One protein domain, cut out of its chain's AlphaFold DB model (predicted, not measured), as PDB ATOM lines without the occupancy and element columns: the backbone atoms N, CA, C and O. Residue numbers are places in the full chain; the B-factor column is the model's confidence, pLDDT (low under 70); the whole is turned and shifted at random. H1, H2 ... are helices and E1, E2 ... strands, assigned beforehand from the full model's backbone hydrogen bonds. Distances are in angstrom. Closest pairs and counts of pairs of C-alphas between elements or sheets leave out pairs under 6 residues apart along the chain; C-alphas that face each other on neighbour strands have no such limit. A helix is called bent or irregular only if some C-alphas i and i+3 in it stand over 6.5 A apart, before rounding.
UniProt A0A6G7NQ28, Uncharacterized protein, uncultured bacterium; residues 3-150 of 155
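This is residues 3 to 150 of the 155 residues of an uncharacterized protein of uncultured bacterium (UniProt A0A6G7NQ28). A closed barrel of six antiparallel strands, E1 to E6, makes the core of one end of this elongated model, with two short helices, H1 and H2, on its outside. Away from the barrel, at the other end of the long axis, are three helices with few contacts among them, H3, H4 and H5, and residues 130 to 142 there stick out. The printed part has 148 residues, with five named helices and six named strands in the order E1 H1 H2 E2 E3 E4 E5 E6 H3 H4 H5. The class is mixed, helices and strands, though under half of the residues are in named elements. The whole is compact, with a radius of gyration of the C-alphas of 15.2 A, and spans 47 by 29 by 25 A.

The longest strand is E1, residues 3 to 9, 18.7 A from C-alpha 3 at (125.004, 128.148, 171.445) to its last C-alpha. E2 is residues 37 to 41, 12.4 A long, and E3 is residues 57 to 62, 15.4 A. E4 is residues 65 to 70, 15.9 A, and E5 is residues 79 to 83, 13.5 A. E6 is residues 95 to 100, 16.3 A, ending with C-alpha 100 at (124.957, 134.059, 168.850). The helix H1 is residues 17 to 20, and H2 is residues 22 to 27. H3 is residues 110 to 121, 14.1 A, and H4 is residues 131 to 134. H5 is residues 137 to 146, 13.2 A, ending with C-alpha 146 at (133.026, 141.117, 187.563); it is irregular, with C-alphas 139 and 142 7.3 A apart.

Round the closed barrel run E1, E2, E5, E4, E3, E6 and back to E1, each neighbour pair antiparallel. E1 and E2 have N 7 and O 40 within hydrogen-bond range at 2.8 A, and E2 and E5 have N 37 and O 82 at 2.8 A. E5 and E4, a hairpin, have N 70 and O 81 at 2.8 A. E4 and E3, also a hairpin, have N 60 and O 67 at 2.8 A. E3 and E6 have N 61 and O 99 at 2.8 A, and E6 and E1 close the ring with N 98 and O 4 at 2.8 A. E3, E4 and E5 form a meander, each strand the antiparallel neighbour of the one before. E2 to E5 and E3 to E6 are each a Greek key, a meander of three strands within four, the first and fourth antiparallel neighbours. H1 is on the barrel, outside it and over E4, at a height over the sheet of 9.4 A; its closest C-alpha to E5 is that of Ser 19, 6.4 A from that of Ile 83. H2 is on the barrel too, outside it at a height over the sheet of 10.1 A. It is only just over E4, with 3 of its 6 C-alphas there, and runs only just along the strands, at 28 degrees to E4 on the local plane. H3 is not on the barrel; it is close to H5 but not clearly touching, the closest C-alphas being those of His 112 and Leu 146, 6.7 A apart, at a steep tilt of 56 degrees, opposite ways. H4 and H5 meet only through their link, and both are apart from the six strands. In H2 and H3 every O i to N i+4 pair is within hydrogen-bond range, in H5 4 of 6, while H1 and H4 are too short for such a pair.

The two C-alphas farthest apart are those of Gln 29 and Pro 139, 47.0 A. The printed part has no cut. The links E2 to E3, 15 residues, and E5 to E6, 11 residues, are long; in the former, residues 46 to 47 pair antiparallel with residues 105 to 106. Mean pLDDT of the printed part is 79.9; 36 residues are under 70, namely residues 12 to 20, 73 to 74, 121 to 144 and 146.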
ATOM      1  N   VAL A   3     126.324 128.616 171.011       95.19
ATOM      2  CA  VAL A   3     125.004 128.148 171.445       95.19
ATOM      3  C   VAL A   3     124.934 128.224 172.961       95.19
ATOM      4  O   VAL A   3     125.746 127.612 173.653       95.19
ATOM      5  N   ILE A   4     123.978 128.988 173.482       94.12
ATOM      6  CA  ILE A   4     123.818 129.222 174.917       94.12
ATOM      7  C   ILE A   4     122.380 128.910 175.302       94.12
ATOM      8  O   ILE A   4     121.431 129.351 174.661       94.12
ATOM      9  N   ARG A   5     122.213 128.142 176.375       94.81
ATOM     10  CA  ARG A   5     120.897 127.818 176.925       94.81
ATOM     11  C   ARG A   5     120.514 128.813 178.007       94.81
ATOM     12  O   ARG A   5     121.372 129.380 178.686       94.81
ATOM     13  N   GLY A   6     119.216 129.011 178.168       92.88
ATOM     14  CA  GLY A   6     118.675 129.838 179.228       92.88
ATOM     15  C   GLY A   6     117.219 129.526 179.527       92.88
ATOM     16  O   GLY A   6     116.633 128.572 179.008       92.88
ATOM     17  N   ARG A   7     116.645 130.340 180.403       92.38
ATOM     18  CA  ARG A   7     115.251 130.289 180.817       92.38
ATOM     19  C   ARG A   7     114.613 131.661 180.669       92.38
ATOM     20  O   ARG A   7     115.192 132.654 181.107       92.38
ATOM     21  N   VAL A   8     113.406 131.707 180.119       90.94
ATOM     22  CA  VAL A   8     112.613 132.937 180.049       90.94
ATOM     23  C   VAL A   8     112.207 133.367 181.457       90.94
ATOM     24  O   VAL A   8     111.619 132.595 182.221       90.94
ATOM     25  N   ILE A   9     112.508 134.613 181.807       87.62
ATOM     26  CA  ILE A   9     112.199 135.210 183.107       87.62
ATOM     27  C   ILE A   9     111.305 136.440 182.947       87.62
ATOM     28  O   ILE A   9     111.237 137.064 181.891       87.62
ATOM     29  N   LYS A  10     110.614 136.810 184.027       83.06
ATOM     30  CA  LYS A  10     109.828 138.044 184.063       83.06
ATOM     31  C   LYS A  10     110.768 139.229 184.307       83.06
ATOM     32  O   LYS A  10     111.457 139.262 185.325       83.06
ATOM     33  N   GLY A  11     110.782 140.193 183.390       74.75
ATOM     34  CA  GLY A  11     111.442 141.483 183.599       74.75
ATOM     35  C   GLY A  11     110.651 142.392 184.551       74.75
ATOM     36  O   GLY A  11     109.508 142.110 184.906       74.75
ATOM     37  N   LYS A  12     111.230 143.534 184.939       67.38
ATOM     38  CA  LYS A  12     110.565 144.528 185.812       67.38
ATOM     39  C   LYS A  12     109.574 145.450 185.082       67.38
ATOM     40  O   LYS A  12     109.135 146.435 185.660       67.38
ATOM     41  N   GLY A  13     109.227 145.153 183.827       59.03
ATOM     42  CA  GLY A  13     108.291 145.965 183.037       59.03
ATOM     43  C   GLY A  13     108.867 147.287 182.521       59.03
ATOM     44  O   GLY A  13     108.119 148.140 182.054       59.03
ATOM     45  N   GLY A  14     110.189 147.469 182.581       56.97
ATOM     46  CA  GLY A  14     110.852 148.563 181.885       56.97
ATOM     47  C   GLY A  14     110.934 148.222 180.407       56.97
ATOM     48  O   GLY A  14     111.780 147.424 180.023       56.97
ATOM     49  N   TYR A  15     110.053 148.795 179.590       53.53
ATOM     50  CA  TYR A  15     110.258 148.825 178.146       53.53
ATOM     51  C   TYR A  15     111.632 149.447 177.889       53.53
ATOM     52  O   TYR A  15     111.848 150.627 178.181       53.53
ATOM     53  N   GLY A  16     112.585 148.649 177.408       55.75
ATOM     54  CA  GLY A  16     113.873 149.172 176.992       55.75
ATOM     55  C   GLY A  16     113.622 150.154 175.857       55.75
ATOM     56  O   GLY A  16     113.209 149.740 174.783       55.75
ATOM     57  N   LYS A  17     113.875 151.451 176.068       58.00
ATOM     58  CA  LYS A  17     113.779 152.485 175.015       58.00
ATOM     59  C   LYS A  17     114.540 152.097 173.731       58.00
ATOM     60  O   LYS A  17     114.233 152.610 172.664       58.00
ATOM     61  N   ALA A  18     115.494 151.171 173.847       61.91
ATOM     62  CA  ALA A  18     116.246 150.577 172.754       61.91
ATOM     63  C   ALA A  18     115.392 149.785 171.743       61.91
ATOM     64  O   ALA A  18     115.749 149.773 170.575       61.91
ATOM     65  N   SER A  19     114.267 149.164 172.127       62.81
ATOM     66  CA  SER A  19     113.467 148.332 171.203       62.81
ATOM     67  C   SER A  19     112.723 149.126 170.120       62.81
ATOM     68  O   SER A  19     112.174 148.525 169.206       62.81
ATOM     69  N   HIS A  20     112.698 150.459 170.218       64.56
ATOM     70  CA  HIS A  20     112.034 151.355 169.263       64.56
ATOM     71  C   HIS A  20     112.981 152.396 168.664       64.56
ATOM     72  O   HIS A  20     112.525 153.411 168.138       64.56
ATOM     73  N   SER A  21     114.295 152.191 168.771       73.12
ATOM     74  CA  SER A  21     115.223 153.064 168.065       73.12
ATOM     75  C   SER A  21     115.073 152.838 166.555       73.12
ATOM     76  O   SER A  21     114.781 151.721 166.113       73.12
ATOM     77  N   SER A  22     115.226 153.897 165.759       74.44
ATOM     78  CA  SER A  22     115.128 153.813 164.295       74.44
ATOM     79  C   SER A  22     116.119 152.799 163.728       74.44
ATOM     80  O   SER A  22     115.850 152.172 162.712       74.44
ATOM     81  N   GLU A  23     117.236 152.582 164.414       78.25
ATOM     82  CA  GLU A  23     118.257 151.630 164.011       78.25
ATOM     83  C   GLU A  23     117.855 150.171 164.273       78.25
ATOM     84  O   GLU A  23     118.175 149.296 163.472       78.25
ATOM     85  N   VAL A  24     117.104 149.890 165.346       81.88
ATOM     86  CA  VAL A  24     116.506 148.560 165.556       81.88
ATOM     87  C   VAL A  24     115.419 148.299 164.516       81.88
ATOM     88  O   VAL A  24     115.372 147.213 163.945       81.88
ATOM     89  N   ALA A  25     114.593 149.303 164.219       79.50
ATOM     90  CA  ALA A  25     113.587 149.220 163.160       79.50
ATOM     91  C   ALA A  25     114.184 149.186 161.742       79.50
ATOM     92  O   ALA A  25     113.479 148.835 160.814       79.50
ATOM     93  N   ALA A  26     115.453 149.561 161.552       81.25
ATOM     94  CA  ALA A  26     116.155 149.387 160.280       81.25
ATOM     95  C   ALA A  26     116.760 147.981 160.144       81.25
ATOM     96  O   ALA A  26     116.965 147.502 159.031       81.25
ATOM     97  N   TYR A  27     117.070 147.325 161.268       85.25
ATOM     98  CA  TYR A  27     117.541 145.941 161.270       85.25
ATOM     99  C   TYR A  27     116.419 144.968 160.910       85.25
ATOM    100  O   TYR A  27     116.604 144.071 160.088       85.25
ATOM    101  N   PHE A  28     115.260 145.142 161.540       82.44
ATOM    102  CA  PHE A  28     114.065 144.386 161.205       82.44
ATOM    103  C   PHE A  28     113.371 145.066 160.028       82.44
ATOM    104  O   PHE A  28     113.192 146.271 160.036       82.44
ATOM    105  N   GLN A  29     112.945 144.323 159.008       79.12
ATOM    106  CA  GLN A  29     112.150 144.918 157.918       79.12
ATOM    107  C   GLN A  29     110.752 145.359 158.396       79.12
ATOM    108  O   GLN A  29     110.037 146.053 157.676       79.12
ATOM    109  N   ASN A  30     110.381 144.965 159.619       81.81
ATOM    110  CA  ASN A  30     109.117 145.249 160.277       81.81
ATOM    111  C   ASN A  30     109.329 145.968 161.615       81.81
ATOM    112  O   ASN A  30     110.411 145.959 162.203       81.81
ATOM    113  N   THR A  31     108.249 146.548 162.143       84.12
ATOM    114  CA  THR A  31     108.255 147.136 163.486       84.12
ATOM    115  C   THR A  31     108.452 146.043 164.546       84.12
ATOM    116  O   THR A  31     107.645 145.113 164.594       84.12
ATOM    117  N   PRO A  32     109.450 146.165 165.442       85.81
ATOM    118  CA  PRO A  32     109.663 145.221 166.533       85.81
ATOM    119  C   PRO A  32     108.430 145.043 167.424       85.81
ATOM    120  O   PRO A  32     107.728 146.016 167.730       85.81
ATOM    121  N   VAL A  33     108.219 143.824 167.931       85.62
ATOM    122  CA  VAL A  33     107.204 143.569 168.958       85.62
ATOM    123  C   VAL A  33     107.490 144.452 170.166       85.62
ATOM    124  O   VAL A  33     108.628 144.607 170.617       85.62
ATOM    125  N   ARG A  34     106.434 145.052 170.716       80.56
ATOM    126  CA  ARG A  34     106.558 145.959 171.852       80.56
ATOM    127  C   ARG A  34     107.054 145.191 173.084       80.56
ATOM    128  O   ARG A  34     106.313 144.410 173.678       80.56
ATOM    129  N   GLY A  35     108.272 145.494 173.527       82.62
ATOM    130  CA  GLY A  35     108.871 144.945 174.747       82.62
ATOM    131  C   GLY A  35     110.119 144.111 174.475       82.62
ATOM    132  O   GLY A  35     110.605 144.041 173.352       82.62
ATOM    133  N   THR A  36     110.664 143.502 175.528       88.19
ATOM    134  CA  THR A  36     111.821 142.606 175.425       88.19
ATOM    135  C   THR A  36     111.575 141.306 176.178       88.19
ATOM    136  O   THR A  36     111.015 141.282 177.282       88.19
ATOM    137  N   LEU A  37     112.018 140.197 175.589       89.88
ATOM    138  CA  LEU A  37     112.028 138.895 176.236       89.88
ATOM    139  C   LEU A  37     113.275 138.794 177.117       89.88
ATOM    140  O   LEU A  37     114.400 138.825 176.631       89.88
ATOM    141  N   ASN A  38     113.086 138.668 178.427       90.75
ATOM    142  CA  ASN A  38     114.204 138.544 179.354       90.75
ATOM    143  C   ASN A  38     114.593 137.070 179.495       90.75
ATOM    144  O   ASN A  38     113.747 136.230 179.810       90.75
ATOM    145  N   ILE A  39     115.872 136.752 179.314       91.25
ATOM    146  CA  ILE A  39     116.396 135.387 179.427       91.25
ATOM    147  C   ILE A  39     117.509 135.361 180.471       91.25
ATOM    148  O   ILE A  39     118.477 136.120 180.390       91.25
ATOM    149  N   ALA A  40     117.385 134.447 181.430       90.19
ATOM    150  CA  ALA A  40     118.469 134.053 182.317       90.19
ATOM    151  C   ALA A  40     119.236 132.881 181.699       90.19
ATOM    152  O   ALA A  40     118.710 131.778 181.583       90.19
ATOM    153  N   LEU A  41     120.468 133.133 181.284       91.81
ATOM    154  CA  LEU A  41     121.390 132.171 180.703       91.81
ATOM    155  C   LEU A  41     121.926 131.211 181.774       91.81
ATOM    156  O   LEU A  41     122.164 131.601 182.920       91.81
ATOM    157  N   ASP A  42     122.191 129.974 181.364       90.88
ATOM    158  CA  ASP A  42     122.778 128.920 182.206       90.88
ATOM    159  C   ASP A  42     124.276 129.126 182.480       90.88
ATOM    160  O   ASP A  42     124.910 128.307 183.140       90.88
ATOM    161  N   GLN A  43     124.861 130.197 181.951       90.06
ATOM    162  CA  GLN A  43     126.242 130.589 182.190       90.06
ATOM    163  C   GLN A  43     126.421 132.091 181.930       90.06
ATOM    164  O   GLN A  43     125.654 132.679 181.157       90.06
ATOM    165  N   PRO A  44     127.423 132.740 182.549       91.19
ATOM    166  CA  PRO A  44     127.744 134.116 182.223       91.19
ATOM    167  C   PRO A  44     128.360 134.170 180.824       91.19
ATOM    168  O   PRO A  44     129.158 133.320 180.440       91.19
ATOM    169  N   VAL A  45     127.990 135.192 180.065       92.06
ATOM    170  CA  VAL A  45     128.482 135.438 178.710       92.06
ATOM    171  C   VAL A  45     128.800 136.915 178.610       92.06
ATOM    172  O   VAL A  45     127.962 137.739 178.972       92.06
ATOM    173  N   ARG A  46     129.985 137.276 178.121       91.56
ATOM    174  CA  ARG A  46     130.295 138.662 177.764       91.56
ATOM    175  C   ARG A  46     130.113 138.843 176.268       91.56
ATOM    176  O   ARG A  46     130.604 138.036 175.484       91.56
ATOM    177  N   LEU A  47     129.385 139.893 175.903       91.38
ATOM    178  CA  LEU A  47     129.204 140.282 174.510       91.38
ATOM    179  C   LEU A  47     130.284 141.297 174.146       91.38
ATOM    180  O   LEU A  47     130.563 142.203 174.933       91.38
ATOM    181  N   ARG A  48     130.899 141.096 172.982       90.94
ATOM    182  CA  ARG A  48     132.016 141.888 172.468       90.94
ATOM    183  C   ARG A  48     131.495 143.217 171.932       90.94
ATOM    184  O   ARG A  48     130.736 143.203 170.958       90.94
ATOM    185  N   HIS A  49     131.889 144.350 172.507       87.69
ATOM    186  CA  HIS A  49     131.320 145.648 172.098       87.69
ATOM    187  C   HIS A  49     131.615 145.978 170.636       87.69
ATOM    188  O   HIS A  49     130.727 146.427 169.922       87.69
ATOM    189  N   ALA A  50     132.818 145.652 170.152       87.06
ATOM    190  CA  ALA A  50     133.216 145.891 168.762       87.06
ATOM    191  C   ALA A  50     132.380 145.122 167.713       87.06
ATOM    192  O   ALA A  50     132.564 145.315 166.514       87.06
ATOM    193  N   LYS A  51     131.508 144.202 168.144       89.88
ATOM    194  CA  LYS A  51     130.609 143.425 167.276       89.88
ATOM    195  C   LYS A  51     129.134 143.752 167.497       89.88
ATOM    196  O   LYS A  51     128.281 143.017 167.003       89.88
ATOM    197  N   ALA A  52     128.836 144.798 168.261       87.12
ATOM    198  CA  ALA A  52     127.487 145.327 168.329       87.12
ATOM    199  C   ALA A  52     127.127 146.009 167.002       87.12
ATOM    200  O   ALA A  52     127.981 146.623 166.364       87.12
ATOM    201  N   LEU A  53     125.866 145.893 166.592       85.62
ATOM    202  CA  LEU A  53     125.349 146.555 165.392       85.62
ATOM    203  C   LEU A  53     125.159 148.044 165.661       85.62
ATOM    204  O   LEU A  53     125.676 148.881 164.932       85.62
ATOM    205  N   ILE A  54     124.457 148.355 166.753       79.44
ATOM    206  CA  ILE A  54     124.238 149.707 167.259       79.44
ATOM    207  C   ILE A  54     124.375 149.666 168.776       79.44
ATOM    208  O   ILE A  54     123.655 148.928 169.448       79.44
ATOM    209  N   SER A  55     125.267 150.483 169.337       80.88
ATOM    210  CA  SER A  55     125.440 150.603 170.791       80.88
ATOM    211  C   SER A  55     125.642 149.235 171.479       80.88
ATOM    212  O   SER A  55     126.629 148.562 171.217       80.88
ATOM    213  N   MET A  56     124.727 148.816 172.360       84.69
ATOM    214  CA  MET A  56     124.748 147.562 173.126       84.69
ATOM    215  C   MET A  56     123.718 146.564 172.575       84.69
ATOM    216  O   MET A  56     122.889 146.034 173.326       84.69
ATOM    217  N   ILE A  57     123.718 146.368 171.254       90.38
ATOM    218  CA  ILE A  57     122.781 145.488 170.547       90.38
ATOM    219  C   ILE A  57     123.543 144.538 169.621       90.38
ATOM    220  O   ILE A  57     124.333 144.973 168.785       90.38
ATOM    221  N   TRP A  58     123.286 143.238 169.749       93.31
ATOM    222  CA  TRP A  58     123.971 142.176 169.014       93.31
ATOM    223  C   TRP A  58     122.986 141.279 168.267       93.31
ATOM    224  O   TRP A  58     121.908 141.007 168.790       93.31
ATOM    225  N   PRO A  59     123.360 140.754 167.092       94.38
ATOM    226  CA  PRO A  59     122.546 139.781 166.379       94.38
ATOM    227  C   PRO A  59     122.509 138.442 167.117       94.38
ATOM    228  O   PRO A  59     123.469 138.042 167.786       94.38
ATOM    229  N   SER A  60     121.400 137.728 166.977       95.75
ATOM    230  CA  SER A  60     121.172 136.420 167.585       95.75
ATOM    231  C   SER A  60     120.008 135.690 166.921       95.75
ATOM    232  O   SER A  60     119.342 136.241 166.049       95.75
ATOM    233  N   TYR A  61     119.774 134.448 167.339       95.94
ATOM    234  CA  TYR A  61     118.647 133.651 166.876       95.94
ATOM    235  C   TYR A  61     118.059 132.819 168.014       95.94
ATOM    236  O   TYR A  61     118.801 132.279 168.844       95.94
ATOM    237  N   ILE A  62     116.738 132.652 168.008       95.31
ATOM    238  CA  ILE A  62     116.011 131.708 168.865       95.31
ATOM    239  C   ILE A  62     115.150 130.836 167.960       95.31
ATOM    240  O   ILE A  62     114.293 131.338 167.246       95.31
ATOM    241  N   GLY A  63     115.393 129.523 167.956       91.00
ATOM    242  CA  GLY A  63     114.631 128.604 167.099       91.00
ATOM    243  C   GLY A  63     114.731 128.917 165.599       91.00
ATOM    244  O   GLY A  63     113.800 128.635 164.861       91.00
ATOM    245  N   GLY A  64     115.833 129.532 165.152       91.38
ATOM    246  CA  GLY A  64     116.013 129.980 163.765       91.38
ATOM    247  C   GLY A  64     115.435 131.366 163.457       91.38
ATOM    248  O   GLY A  64     115.802 131.940 162.437       91.38
ATOM    249  N   ILE A  65     114.624 131.937 164.351       93.25
ATOM    250  CA  ILE A  65     114.053 133.281 164.199       93.25
ATOM    251  C   ILE A  65     115.150 134.320 164.475       93.25
ATOM    252  O   ILE A  65     115.759 134.260 165.553       93.25
ATOM    253  N   PRO A  66     115.438 135.244 163.538       93.56
ATOM    254  CA  PRO A  66     116.366 136.343 163.768       93.56
ATOM    255  C   PRO A  66     115.892 137.231 164.914       93.56
ATOM    256  O   PRO A  66     114.757 137.689 164.948       93.56
ATOM    257  N   CYS A  67     116.781 137.512 165.857       94.50
ATOM    258  CA  CYS A  67     116.483 138.390 166.974       94.50
ATOM    259  C   CYS A  67     117.715 139.204 167.369       94.50
ATOM    260  O   CYS A  67     118.854 138.889 167.013       94.50
ATOM    261  N   LEU A  68     117.509 140.259 168.143       93.94
ATOM    262  CA  LEU A  68     118.582 141.081 168.677       93.94
ATOM    263  C   LEU A  68     118.690 140.875 170.181       93.94
ATOM    264  O   LEU A  68     117.694 140.913 170.894       93.94
ATOM    265  N   ILE A  69     119.907 140.700 170.676       93.38
ATOM    266  CA  ILE A  69     120.212 140.746 172.100       93.38
ATOM    267  C   ILE A  69     120.571 142.175 172.462       93.38
ATOM    268  O   ILE A  69     121.424 142.783 171.823       93.38
ATOM    269  N   THR A  70     120.021 142.666 173.558       90.50
ATOM    270  CA  THR A  70     120.490 143.871 174.222       90.50
ATOM    271  C   THR A  70     120.751 143.622 175.704       90.50
ATOM    272  O   THR A  70     120.300 142.640 176.306       90.50
ATOM    273  N   ARG A  71     121.540 144.514 176.297       85.50
ATOM    274  CA  ARG A  71     121.767 144.590 177.738       85.50
ATOM    275  C   ARG A  71     121.787 146.038 178.165       85.50
ATOM    276  O   ARG A  71     122.490 146.854 177.571       85.50
ATOM    277  N   THR A  72     121.088 146.334 179.253       74.50
ATOM    278  CA  THR A  72     121.261 147.618 179.918       74.50
ATOM    279  C   THR A  72     122.607 147.656 180.650       74.50
ATOM    280  O   THR A  72     123.203 146.633 181.007       74.50
ATOM    281  N   SER A  73     123.140 148.860 180.848       68.75
ATOM    282  CA  SER A  73     124.364 149.033 181.629       68.75
ATOM    283  C   SER A  73     124.170 148.444 183.025       68.75
ATOM    284  O   SER A  73     123.151 148.680 183.676       68.75
ATOM    285  N   HIS A  74     125.163 147.695 183.503       69.56
ATOM    286  CA  HIS A  74     125.133 147.022 184.804       69.56
ATOM    287  C   HIS A  74     124.152 145.842 184.929       69.56
ATOM    288  O   HIS A  74     123.959 145.340 186.043       69.56
ATOM    289  N   THR A  75     123.570 145.352 183.828       77.12
ATOM    290  CA  THR A  75     122.889 144.050 183.812       77.12
ATOM    291  C   THR A  75     123.899 142.919 184.053       77.12
ATOM    292  O   THR A  75     125.019 142.981 183.529       77.12
ATOM    293  N   PRO A  76     123.545 141.873 184.825       83.88
ATOM    294  CA  PRO A  76     124.414 140.719 185.000       83.88
ATOM    295  C   PRO A  76     124.746 140.007 183.682       83.88
ATOM    296  O   PRO A  76     123.900 139.890 182.802       83.88
ATOM    297  N   LEU A  77     125.946 139.433 183.579       89.19
ATOM    298  CA  LEU A  77     126.454 138.742 182.383       89.19
ATOM    299  C   LEU A  77     125.669 137.483 181.995       89.19
ATOM    300  O   LEU A  77     125.913 136.912 180.940       89.19
ATOM    301  N   HIS A  78     124.754 137.020 182.834       89.25
ATOM    302  CA  HIS A  78     123.880 135.891 182.530       89.25
ATOM    303  C   HIS A  78     122.444 136.335 182.241       89.25
ATOM    304  O   HIS A  78     121.596 135.486 182.030       89.25
ATOM    305  N   ILE A  79     122.141 137.635 182.232       88.38
ATOM    306  CA  ILE A  79     120.830 138.143 181.827       88.38
ATOM    307  C   ILE A  79     120.976 138.830 180.476       88.38
ATOM    308  O   ILE A  79     121.906 139.607 180.251       88.38
ATOM    309  N   VAL A  80     120.066 138.527 179.562       91.44
ATOM    310  CA  VAL A  80     119.940 139.212 178.275       91.44
ATOM    311  C   VAL A  80     118.491 139.597 178.049       91.44
ATOM    312  O   VAL A  80     117.575 138.906 178.500       91.44
ATOM    313  N   GLU A  81     118.300 140.696 177.343       91.81
ATOM    314  CA  GLU A  81     117.015 141.094 176.794       91.81
ATOM    315  C   GLU A  81     117.030 140.789 175.300       91.81
ATOM    316  O   GLU A  81     118.018 141.069 174.626       91.81
ATOM    317  N   VAL A  82     115.961 140.191 174.786       92.75
ATOM    318  CA  VAL A  82     115.833 139.837 173.374       92.75
ATOM    319  C   VAL A  82     114.711 140.650 172.745       92.75
ATOM    320  O   VAL A  82     113.613 140.739 173.293       92.75
ATOM    321  N   ILE A  83     115.019 141.247 171.600       92.31
ATOM    322  CA  ILE A  83     114.118 142.004 170.737       92.31
ATOM    323  C   ILE A  83     113.888 141.167 169.476       92.31
ATOM    324  O   ILE A  83     114.830 140.586 168.937       92.31
ATOM    325  N   SER A  84     112.646 141.110 169.018       92.19
ATOM    326  CA  SER A  84     112.215 140.387 167.822       92.19
ATOM    327  C   SER A  84     111.106 141.197 167.153       92.19
ATOM    328  O   SER A  84     110.355 141.885 167.851       92.19
ATOM    329  N   ASP A  85     111.000 141.139 165.831       91.31
ATOM    330  CA  ASP A  85     109.846 141.648 165.081       91.31
ATOM    331  C   ASP A  85     108.690 140.653 165.006       91.31
ATOM    332  O   ASP A  85     107.552 141.041 164.757       91.31
ATOM    333  N   GLU A  86     108.950 139.399 165.360       90.62
ATOM    334  CA  GLU A  86     107.934 138.366 165.502       90.62
ATOM    335  C   GLU A  86     107.681 137.992 166.967       90.62
ATOM    336  O   GLU A  86     108.570 138.058 167.828       90.62
ATOM    337  N   GLN A  87     106.455 137.547 167.253       87.56
ATOM    338  CA  GLN A  87     106.088 137.004 168.557       87.56
ATOM    339  C   GLN A  87     106.777 135.650 168.760       87.56
ATOM    340  O   GLN A  87     106.393 134.643 168.170       87.56
ATOM    341  N   LEU A  88     107.773 135.612 169.644       88.88
ATOM    342  CA  LEU A  88     108.467 134.368 169.965       88.88
ATOM    343  C   LEU A  88     107.518 133.396 170.698       88.88
ATOM    344  O   LEU A  88     106.834 133.815 171.642       88.88
ATOM    345  N   PRO A  89     107.489 132.101 170.322       87.19
ATOM    346  CA  PRO A  89     106.596 131.093 170.899       87.19
ATOM    347  C   PRO A  89     107.132 130.579 172.245       87.19
ATOM    348  O   PRO A  89     107.379 129.390 172.427       87.19
ATOM    349  N   CYS A  90     107.380 131.486 173.188       88.31
ATOM    350  CA  CYS A  90     107.926 131.155 174.497       88.31
ATOM    351  C   CYS A  90     107.248 131.954 175.611       88.31
ATOM    352  O   CYS A  90     106.948 133.142 175.483       88.31
ATOM    353  N   THR A  91     107.058 131.288 176.739       88.81
ATOM    354  CA  THR A  91     106.399 131.793 177.936       88.81
ATOM    355  C   THR A  91     107.356 131.795 179.126       88.81
ATOM    356  O   THR A  91     108.483 131.296 179.072       88.81
ATOM    357  N   ARG A  92     106.936 132.409 180.236       87.94
ATOM    358  CA  ARG A  92     107.752 132.470 181.452       87.94
ATOM    359  C   ARG A  92     108.059 131.059 181.959       87.94
ATOM    360  O   ARG A  92     107.154 130.310 182.291       87.94
ATOM    361  N   GLY A  93     109.343 130.778 182.168       87.12
ATOM    362  CA  GLY A  93     109.820 129.488 182.668       87.12
ATOM    363  C   GLY A  93     110.334 128.557 181.574       87.12
ATOM    364  O   GLY A  93     111.099 127.643 181.899       87.12
ATOM    365  N   ASP A  94     110.018 128.840 180.308       92.44
ATOM    366  CA  ASP A  94     110.445 128.013 179.184       92.44
ATOM    367  C   ASP A  94     111.960 128.033 179.013       92.44
ATOM    368  O   ASP A  94     112.640 129.044 179.234       92.44
ATOM    369  N   ARG A  95     112.493 126.875 178.624       94.00
ATOM    370  CA  ARG A  95     113.890 126.718 178.231       94.00
ATOM    371  C   ARG A  95     114.038 127.158 176.786       94.00
ATOM    372  O   ARG A  95     113.343 126.658 175.911       94.00
ATOM    373  N   VAL A  96     114.987 128.049 176.542       95.25
ATOM    374  CA  VAL A  96     115.276 128.564 175.203       95.25
ATOM    375  C   VAL A  96     116.748 128.380 174.879       95.25
ATOM    376  O   VAL A  96     117.611 128.421 175.763       95.25
ATOM    377  N   THR A  97     117.024 128.157 173.599       96.56
ATOM    378  CA  THR A  97     118.384 128.097 173.068       96.56
ATOM    379  C   THR A  97     118.630 129.354 172.255       96.56
ATOM    380  O   THR A  97     117.957 129.591 171.256       96.56
ATOM    381  N   LEU A  98     119.590 130.148 172.710       95.69
ATOM    382  CA  LEU A  98     120.041 131.372 172.075       95.69
ATOM    383  C   LEU A  98     121.297 131.070 171.261       95.69
ATOM    384  O   LEU A  98     122.285 130.546 171.783       95.69
ATOM    385  N   VAL A  99     121.259 131.408 169.981       96.94
ATOM    386  CA  VAL A  99     122.383 131.239 169.065       96.94
ATOM    387  C   VAL A  99     122.962 132.611 168.761       96.94
ATOM    388  O   VAL A  99     122.263 133.492 168.275       96.94
ATOM    389  N   ILE A 100     124.244 132.796 169.053       95.44
ATOM    390  CA  ILE A 100     124.957 134.059 168.850       95.44
ATOM    391  C   ILE A 100     126.013 133.866 167.748       95.44
ATOM    392  O   ILE A 100     126.715 132.846 167.749       95.44
ATOM    393  N   PRO A 101     126.180 134.808 166.803       95.00
ATOM    394  CA  PRO A 101     127.249 134.737 165.813       95.00
ATOM    395  C   PRO A 101     128.645 134.601 166.427       95.00
ATOM    396  O   PRO A 101     128.944 135.099 167.514       95.00
ATOM    397  N   ARG A 102     129.520 133.865 165.727       92.56
ATOM    398  CA  ARG A 102     130.898 133.643 166.192       92.56
ATOM    399  C   ARG A 102     131.621 134.992 166.261       92.56
ATOM    400  O   ARG A 102     131.510 135.801 165.349       92.56
ATOM    401  N   GLY A 103     132.369 135.219 167.339       91.19
ATOM    402  CA  GLY A 103     133.113 136.462 167.560       91.19
ATOM    403  C   GLY A 103     132.322 137.568 168.264       91.19
ATOM    404  O   GLY A 103     132.941 138.507 168.754       91.19
ATOM    405  N   CYS A 104     130.995 137.450 168.397       93.12
ATOM    406  CA  CYS A 104     130.187 138.377 169.201       93.12
ATOM    407  C   CYS A 104     130.303 138.123 170.712       93.12
ATOM    408  O   CYS A 104     129.822 138.931 171.500       93.12
ATOM    409  N   THR A 105     130.939 137.027 171.127       92.88
ATOM    410  CA  THR A 105     131.208 136.709 172.532       92.88
ATOM    411  C   THR A 105     132.692 136.850 172.860       92.88
ATOM    412  O   THR A 105     133.560 136.729 171.989       92.88
ATOM    413  N   VAL A 106     132.968 137.090 174.136       91.69
ATOM    414  CA  VAL A 106     134.305 137.068 174.730       91.69
ATOM    415  C   VAL A 106     134.366 135.918 175.725       91.69
ATOM    416  O   VAL A 106     133.437 135.741 176.522       91.69
ATOM    417  N   ASP A 107     135.460 135.163 175.686       89.56
ATOM    418  CA  ASP A 107     135.712 134.106 176.656       89.56
ATOM    419  C   ASP A 107     135.965 134.720 178.029       89.56
ATOM    420  O   ASP A 107     136.814 135.593 178.219       89.56
ATOM    421  N   LEU A 108     135.178 134.285 179.006       88.44
ATOM    422  CA  LEU A 108     135.310 134.763 180.368       88.44
ATOM    423  C   LEU A 108     136.334 133.910 181.122       88.44
ATOM    424  O   LEU A 108     136.262 132.682 181.069       88.44
ATOM    425  N   PRO A 109     137.244 134.529 181.896       88.06
ATOM    426  CA  PRO A 109     138.130 133.780 182.774       88.06
ATOM    427  C   PRO A 109     137.341 132.881 183.747       88.06
ATOM    428  O   PRO A 109     136.267 133.290 184.210       88.06
ATOM    429  N   PRO A 110     137.873 131.708 184.147       88.25
ATOM    430  CA  PRO A 110     137.164 130.741 184.994       88.25
ATOM    431  C   PRO A 110     136.584 131.326 186.288       88.25
ATOM    432  O   PRO A 110     135.512 130.917 186.731       88.25
ATOM    433  N   ILE A 111     137.237 132.343 186.860       86.06
ATOM    434  CA  ILE A 111     136.761 133.036 188.063       86.06
ATOM    435  C   ILE A 111     135.351 133.623 187.896       86.06
ATOM    436  O   ILE A 111     134.563 133.590 188.839       86.06
ATOM    437  N   HIS A 112     134.983 134.088 186.698       85.12
ATOM    438  CA  HIS A 112     133.633 134.582 186.421       85.12
ATOM    439  C   HIS A 112     132.598 133.460 186.495       85.12
ATOM    440  O   HIS A 112     131.507 133.672 187.020       85.12
ATOM    441  N   HIS A 113     132.940 132.264 186.013       86.81
ATOM    442  CA  HIS A 113     132.071 131.094 186.101       86.81
ATOM    443  C   HIS A 113     131.940 130.605 187.542       86.81
ATOM    444  O   HIS A 113     130.842 130.243 187.952       86.81
ATOM    445  N   THR A 114     133.017 130.639 188.330       85.50
ATOM    446  CA  THR A 114     132.980 130.282 189.756       85.50
ATOM    447  C   THR A 114     132.110 131.250 190.547       85.50
ATOM    448  O   THR A 114     131.197 130.812 191.242       85.50
ATOM    449  N   ILE A 115     132.330 132.559 190.388       80.62
ATOM    450  CA  ILE A 115     131.482 133.596 190.987       80.62
ATOM    451  C   ILE A 115     130.033 133.381 190.548       80.62
ATOM    452  O   ILE A 115     129.129 133.337 191.377       80.62
ATOM    453  N   TRP A 116     129.797 133.176 189.253       84.00
ATOM    454  CA  TRP A 116     128.451 132.913 188.771       84.00
ATOM    455  C   TRP A 116     127.832 131.681 189.436       84.00
ATOM    456  O   TRP A 116     126.715 131.772 189.927       84.00
ATOM    457  N   LYS A 117     128.545 130.555 189.536       83.62
ATOM    458  CA  LYS A 117     128.038 129.349 190.203       83.62
ATOM    459  C   LYS A 117     127.679 129.636 191.661       83.62
ATOM    460  O   LYS A 117     126.543 129.380 192.051       83.62
ATOM    461  N   VAL A 118     128.606 130.209 192.430       78.75
ATOM    462  CA  VAL A 118     128.445 130.475 193.871       78.75
ATOM    463  C   VAL A 118     127.285 131.432 194.150       78.75
ATOM    464  O   VAL A 118     126.483 131.174 195.042       78.75
ATOM    465  N   PHE A 119     127.174 132.516 193.381       72.19
ATOM    466  CA  PHE A 119     126.207 133.583 193.662       72.19
ATOM    467  C   PHE A 119     124.900 133.467 192.871       72.19
ATOM    468  O   PHE A 119     123.903 134.056 193.265       72.19
ATOM    469  N   TYR A 120     124.879 132.739 191.755       71.44
ATOM    470  CA  TYR A 120     123.737 132.728 190.834       71.44
ATOM    471  C   TYR A 120     123.334 131.318 190.372       71.44
ATOM    472  O   TYR A 120     122.144 131.057 190.205       71.44
ATOM    473  N   GLY A 121     124.285 130.395 190.198       67.88
ATOM    474  CA  GLY A 121     124.034 129.036 189.707       67.88
ATOM    475  C   GLY A 121     123.449 128.078 190.753       67.88
ATOM    476  O   GLY A 121     122.607 127.254 190.409       67.88
ATOM    477  N   TYR A 122     123.845 128.201 192.026       61.84
ATOM    478  CA  TYR A 122     123.442 127.268 193.092       61.84
ATOM    479  C   TYR A 122     122.121 127.612 193.808       61.84
ATOM    480  O   TYR A 122     121.645 126.808 194.606       61.84
ATOM    481  N   GLY A 123     121.465 128.749 193.526       51.12
ATOM    482  CA  GLY A 123     120.283 129.134 194.309       51.12
ATOM    483  C   GLY A 123     119.349 130.173 193.694       51.12
ATOM    484  O   GLY A 123     119.392 131.324 194.094       51.12
ATOM    485  N   ARG A 124     118.429 129.707 192.831       57.59
ATOM    486  CA  ARG A 124     117.073 130.228 192.508       57.59
ATOM    487  C   ARG A 124     116.894 131.690 192.063       57.59
ATOM    488  O   ARG A 124     117.168 132.619 192.792       57.59
ATOM    489  N   THR A 125     116.198 131.851 190.935       47.72
ATOM    490  CA  THR A 125     115.155 132.838 190.528       47.72
ATOM    491  C   THR A 125     114.721 134.044 191.405       47.72
ATOM    492  O   THR A 125     114.106 134.949 190.852       47.72
ATOM    493  N   HIS A 126     115.001 134.112 192.710       45.81
ATOM    494  CA  HIS A 126     114.503 135.118 193.663       45.81
ATOM    495  C   HIS A 126     115.485 136.281 193.926       45.81
ATOM    496  O   HIS A 126     115.110 137.296 194.513       45.81
ATOM    497  N   TRP A 127     116.741 136.183 193.471       52.41
ATOM    498  CA  TRP A 127     117.777 137.209 193.709       52.41
ATOM    499  C   TRP A 127     117.415 138.588 193.142       52.41
ATOM    500  O   TRP A 127     117.856 139.617 193.649       52.41
ATOM    501  N   TYR A 128     116.584 138.619 192.102       50.22
ATOM    502  CA  TYR A 128     116.176 139.844 191.416       50.22
ATOM    503  C   TYR A 128     115.053 140.618 192.124       50.22
ATOM    504  O   TYR A 128     114.823 141.796 191.807       50.22
ATOM    505  N   GLU A 129     114.383 139.978 193.087       44.28
ATOM    506  CA  GLU A 129     113.228 140.520 193.807       44.28
ATOM    507  C   GLU A 129     113.623 141.191 195.137       44.28
ATOM    508  O   GLU A 129     113.016 142.190 195.523       44.28
ATOM    509  N   TYR A 130     114.699 140.750 195.803       43.84
ATOM    510  CA  TYR A 130     115.030 141.233 197.150       43.84
ATOM    511  C   TYR A 130     115.993 142.432 197.186       43.84
ATOM    512  O   TYR A 130     117.167 142.356 196.823       43.84
ATOM    513  N   LYS A 131     115.510 143.549 197.756       43.75
ATOM    514  CA  LYS A 131     116.274 144.782 198.050       43.75
ATOM    515  C   LYS A 131     117.458 144.577 199.012       43.75
ATOM    516  O   LYS A 131     118.320 145.451 199.087       43.75
ATOM    517  N   ILE A 132     117.519 143.456 199.736       45.22
ATOM    518  CA  ILE A 132     118.513 143.213 200.796       45.22
ATOM    519  C   ILE A 132     119.946 143.140 200.251       45.22
ATOM    520  O   ILE A 132     120.890 143.608 200.885       45.22
ATOM    521  N   TYR A 133     120.096 142.705 199.001       49.84
ATOM    522  CA  TYR A 133     121.393 142.640 198.341       49.84
ATOM    523  C   TYR A 133     121.950 144.012 197.968       49.84
ATOM    524  O   TYR A 133     123.159 144.142 197.865       49.84
ATOM    525  N   ARG A 134     121.131 145.074 197.858       49.50
ATOM    526  CA  ARG A 134     121.660 146.443 197.698       49.50
ATOM    527  C   ARG A 134     122.449 146.915 198.931       49.50
ATOM    528  O   ARG A 134     123.305 147.779 198.784       49.50
ATOM    529  N   ARG A 135     122.156 146.367 200.119       48.19
ATOM    530  CA  ARG A 135     122.771 146.750 201.405       48.19
ATOM    531  C   ARG A 135     124.000 145.918 201.775       48.19
ATOM    532  O   ARG A 135     124.910 146.455 202.386       48.19
ATOM    533  N   LEU A 136     124.085 144.659 201.342       49.69
ATOM    534  CA  LEU A 136     125.258 143.797 201.578       49.69
ATOM    535  C   LEU A 136     126.452 144.099 200.637       49.69
ATOM    536  O   LEU A 136     127.453 143.399 200.666       49.69
ATOM    537  N   LEU A 137     126.372 145.139 199.795       49.22
ATOM    538  CA  LEU A 137     127.278 145.415 198.663       49.22
ATOM    539  C   LEU A 137     128.650 146.031 198.991       49.22
ATOM    540  O   LEU A 137     129.421 146.241 198.056       49.22
ATOM    541  N   GLY A 138     128.985 146.306 200.253       49.22
ATOM    542  CA  GLY A 138     130.305 146.852 200.621       49.22
ATOM    543  C   GLY A 138     131.470 145.922 200.229       49.22
ATOM    544  O   GLY A 138     132.344 146.343 199.473       49.22
ATOM    545  N   PRO A 139     131.452 144.635 200.625       53.16
ATOM    546  CA  PRO A 139     132.485 143.658 200.253       53.16
ATOM    547  C   PRO A 139     132.286 143.042 198.853       53.16
ATOM    548  O   PRO A 139     133.226 142.535 198.247       53.16
ATOM    549  N   PHE A 140     131.068 143.096 198.302       59.78
ATOM    550  CA  PHE A 140     130.705 142.458 197.024       59.78
ATOM    551  C   PHE A 140     130.712 143.407 195.816       59.78
ATOM    552  O   PHE A 140     130.330 143.004 194.714       59.78
ATOM    553  N   TYR A 141     131.174 144.651 195.972       62.44
ATOM    554  CA  TYR A 141     131.358 145.585 194.855       62.44
ATOM    555  C   TYR A 141     132.216 144.973 193.736       62.44
ATOM    556  O   TYR A 141     131.868 145.066 192.557       62.44
ATOM    557  N   PHE A 142     133.292 144.274 194.105       62.59
ATOM    558  CA  PHE A 142     134.176 143.601 193.156       62.59
ATOM    559  C   PHE A 142     133.464 142.457 192.415       62.59
ATOM    560  O   PHE A 142     133.502 142.396 191.186       62.59
ATOM    561  N   VAL A 143     132.715 141.622 193.143       65.88
ATOM    562  CA  VAL A 143     131.884 140.544 192.576       65.88
ATOM    563  C   VAL A 143     130.846 141.099 191.602       65.88
ATOM    564  O   VAL A 143     130.708 140.589 190.487       65.88
ATOM    565  N   ARG A 144     130.170 142.194 191.967       68.12
ATOM    566  CA  ARG A 144     129.230 142.888 191.081       68.12
ATOM    567  C   ARG A 144     129.935 143.393 189.827       68.12
ATOM    568  O   ARG A 144     129.444 143.143 188.735       68.12
ATOM    569  N   ARG A 145     131.097 144.040 189.954       70.06
ATOM    570  CA  ARG A 145     131.860 144.571 188.811       70.06
ATOM    571  C   ARG A 145     132.355 143.467 187.871       70.06
ATOM    572  O   ARG A 145     132.458 143.684 186.667       70.06
ATOM    573  N   LEU A 146     132.664 142.278 188.384       68.88
ATOM    574  CA  LEU A 146     133.026 141.117 187.563       68.88
ATOM    575  C   LEU A 146     131.815 140.457 186.896       68.88
ATOM    576  O   LEU A 146     131.958 139.831 185.850       68.88
ATOM    577  N   SER A 147     130.625 140.628 187.461       71.38
ATOM    578  CA  SER A 147     129.422 139.919 187.026       71.38
ATOM    579  C   SER A 147     128.512 140.738 186.119       71.38
ATOM    580  O   SER A 147     127.448 140.239 185.772       71.38
ATOM    581  N   ILE A 148     128.894 141.958 185.728       77.62
ATOM    582  CA  ILE A 148     128.091 142.849 184.878       77.62
ATOM    583  C   ILE A 148     128.724 143.103 183.510       77.62
ATOM    584  O   ILE A 148     129.946 143.028 183.349       77.62
ATOM    585  N   GLN A 149     127.880 143.466 182.546       74.56
ATOM    586  CA  GLN A 149     128.327 144.113 181.317       74.56
ATOM    587  C   GLN A 149     128.653 145.589 181.619       74.56
ATOM    588  O   GLN A 149     127.805 146.323 182.136       74.56
ATOM    589  N   ASP A 150     129.884 146.010 181.322       75.88
ATOM    590  CA  ASP A 150     130.360 147.387 181.499       75.88
ATOM    591  C   ASP A 150     130.943 147.892 180.169       75.88
ATOM    592  O   ASP A 150     131.978 147.362 179.759       75.88
TER     593      ASP A 150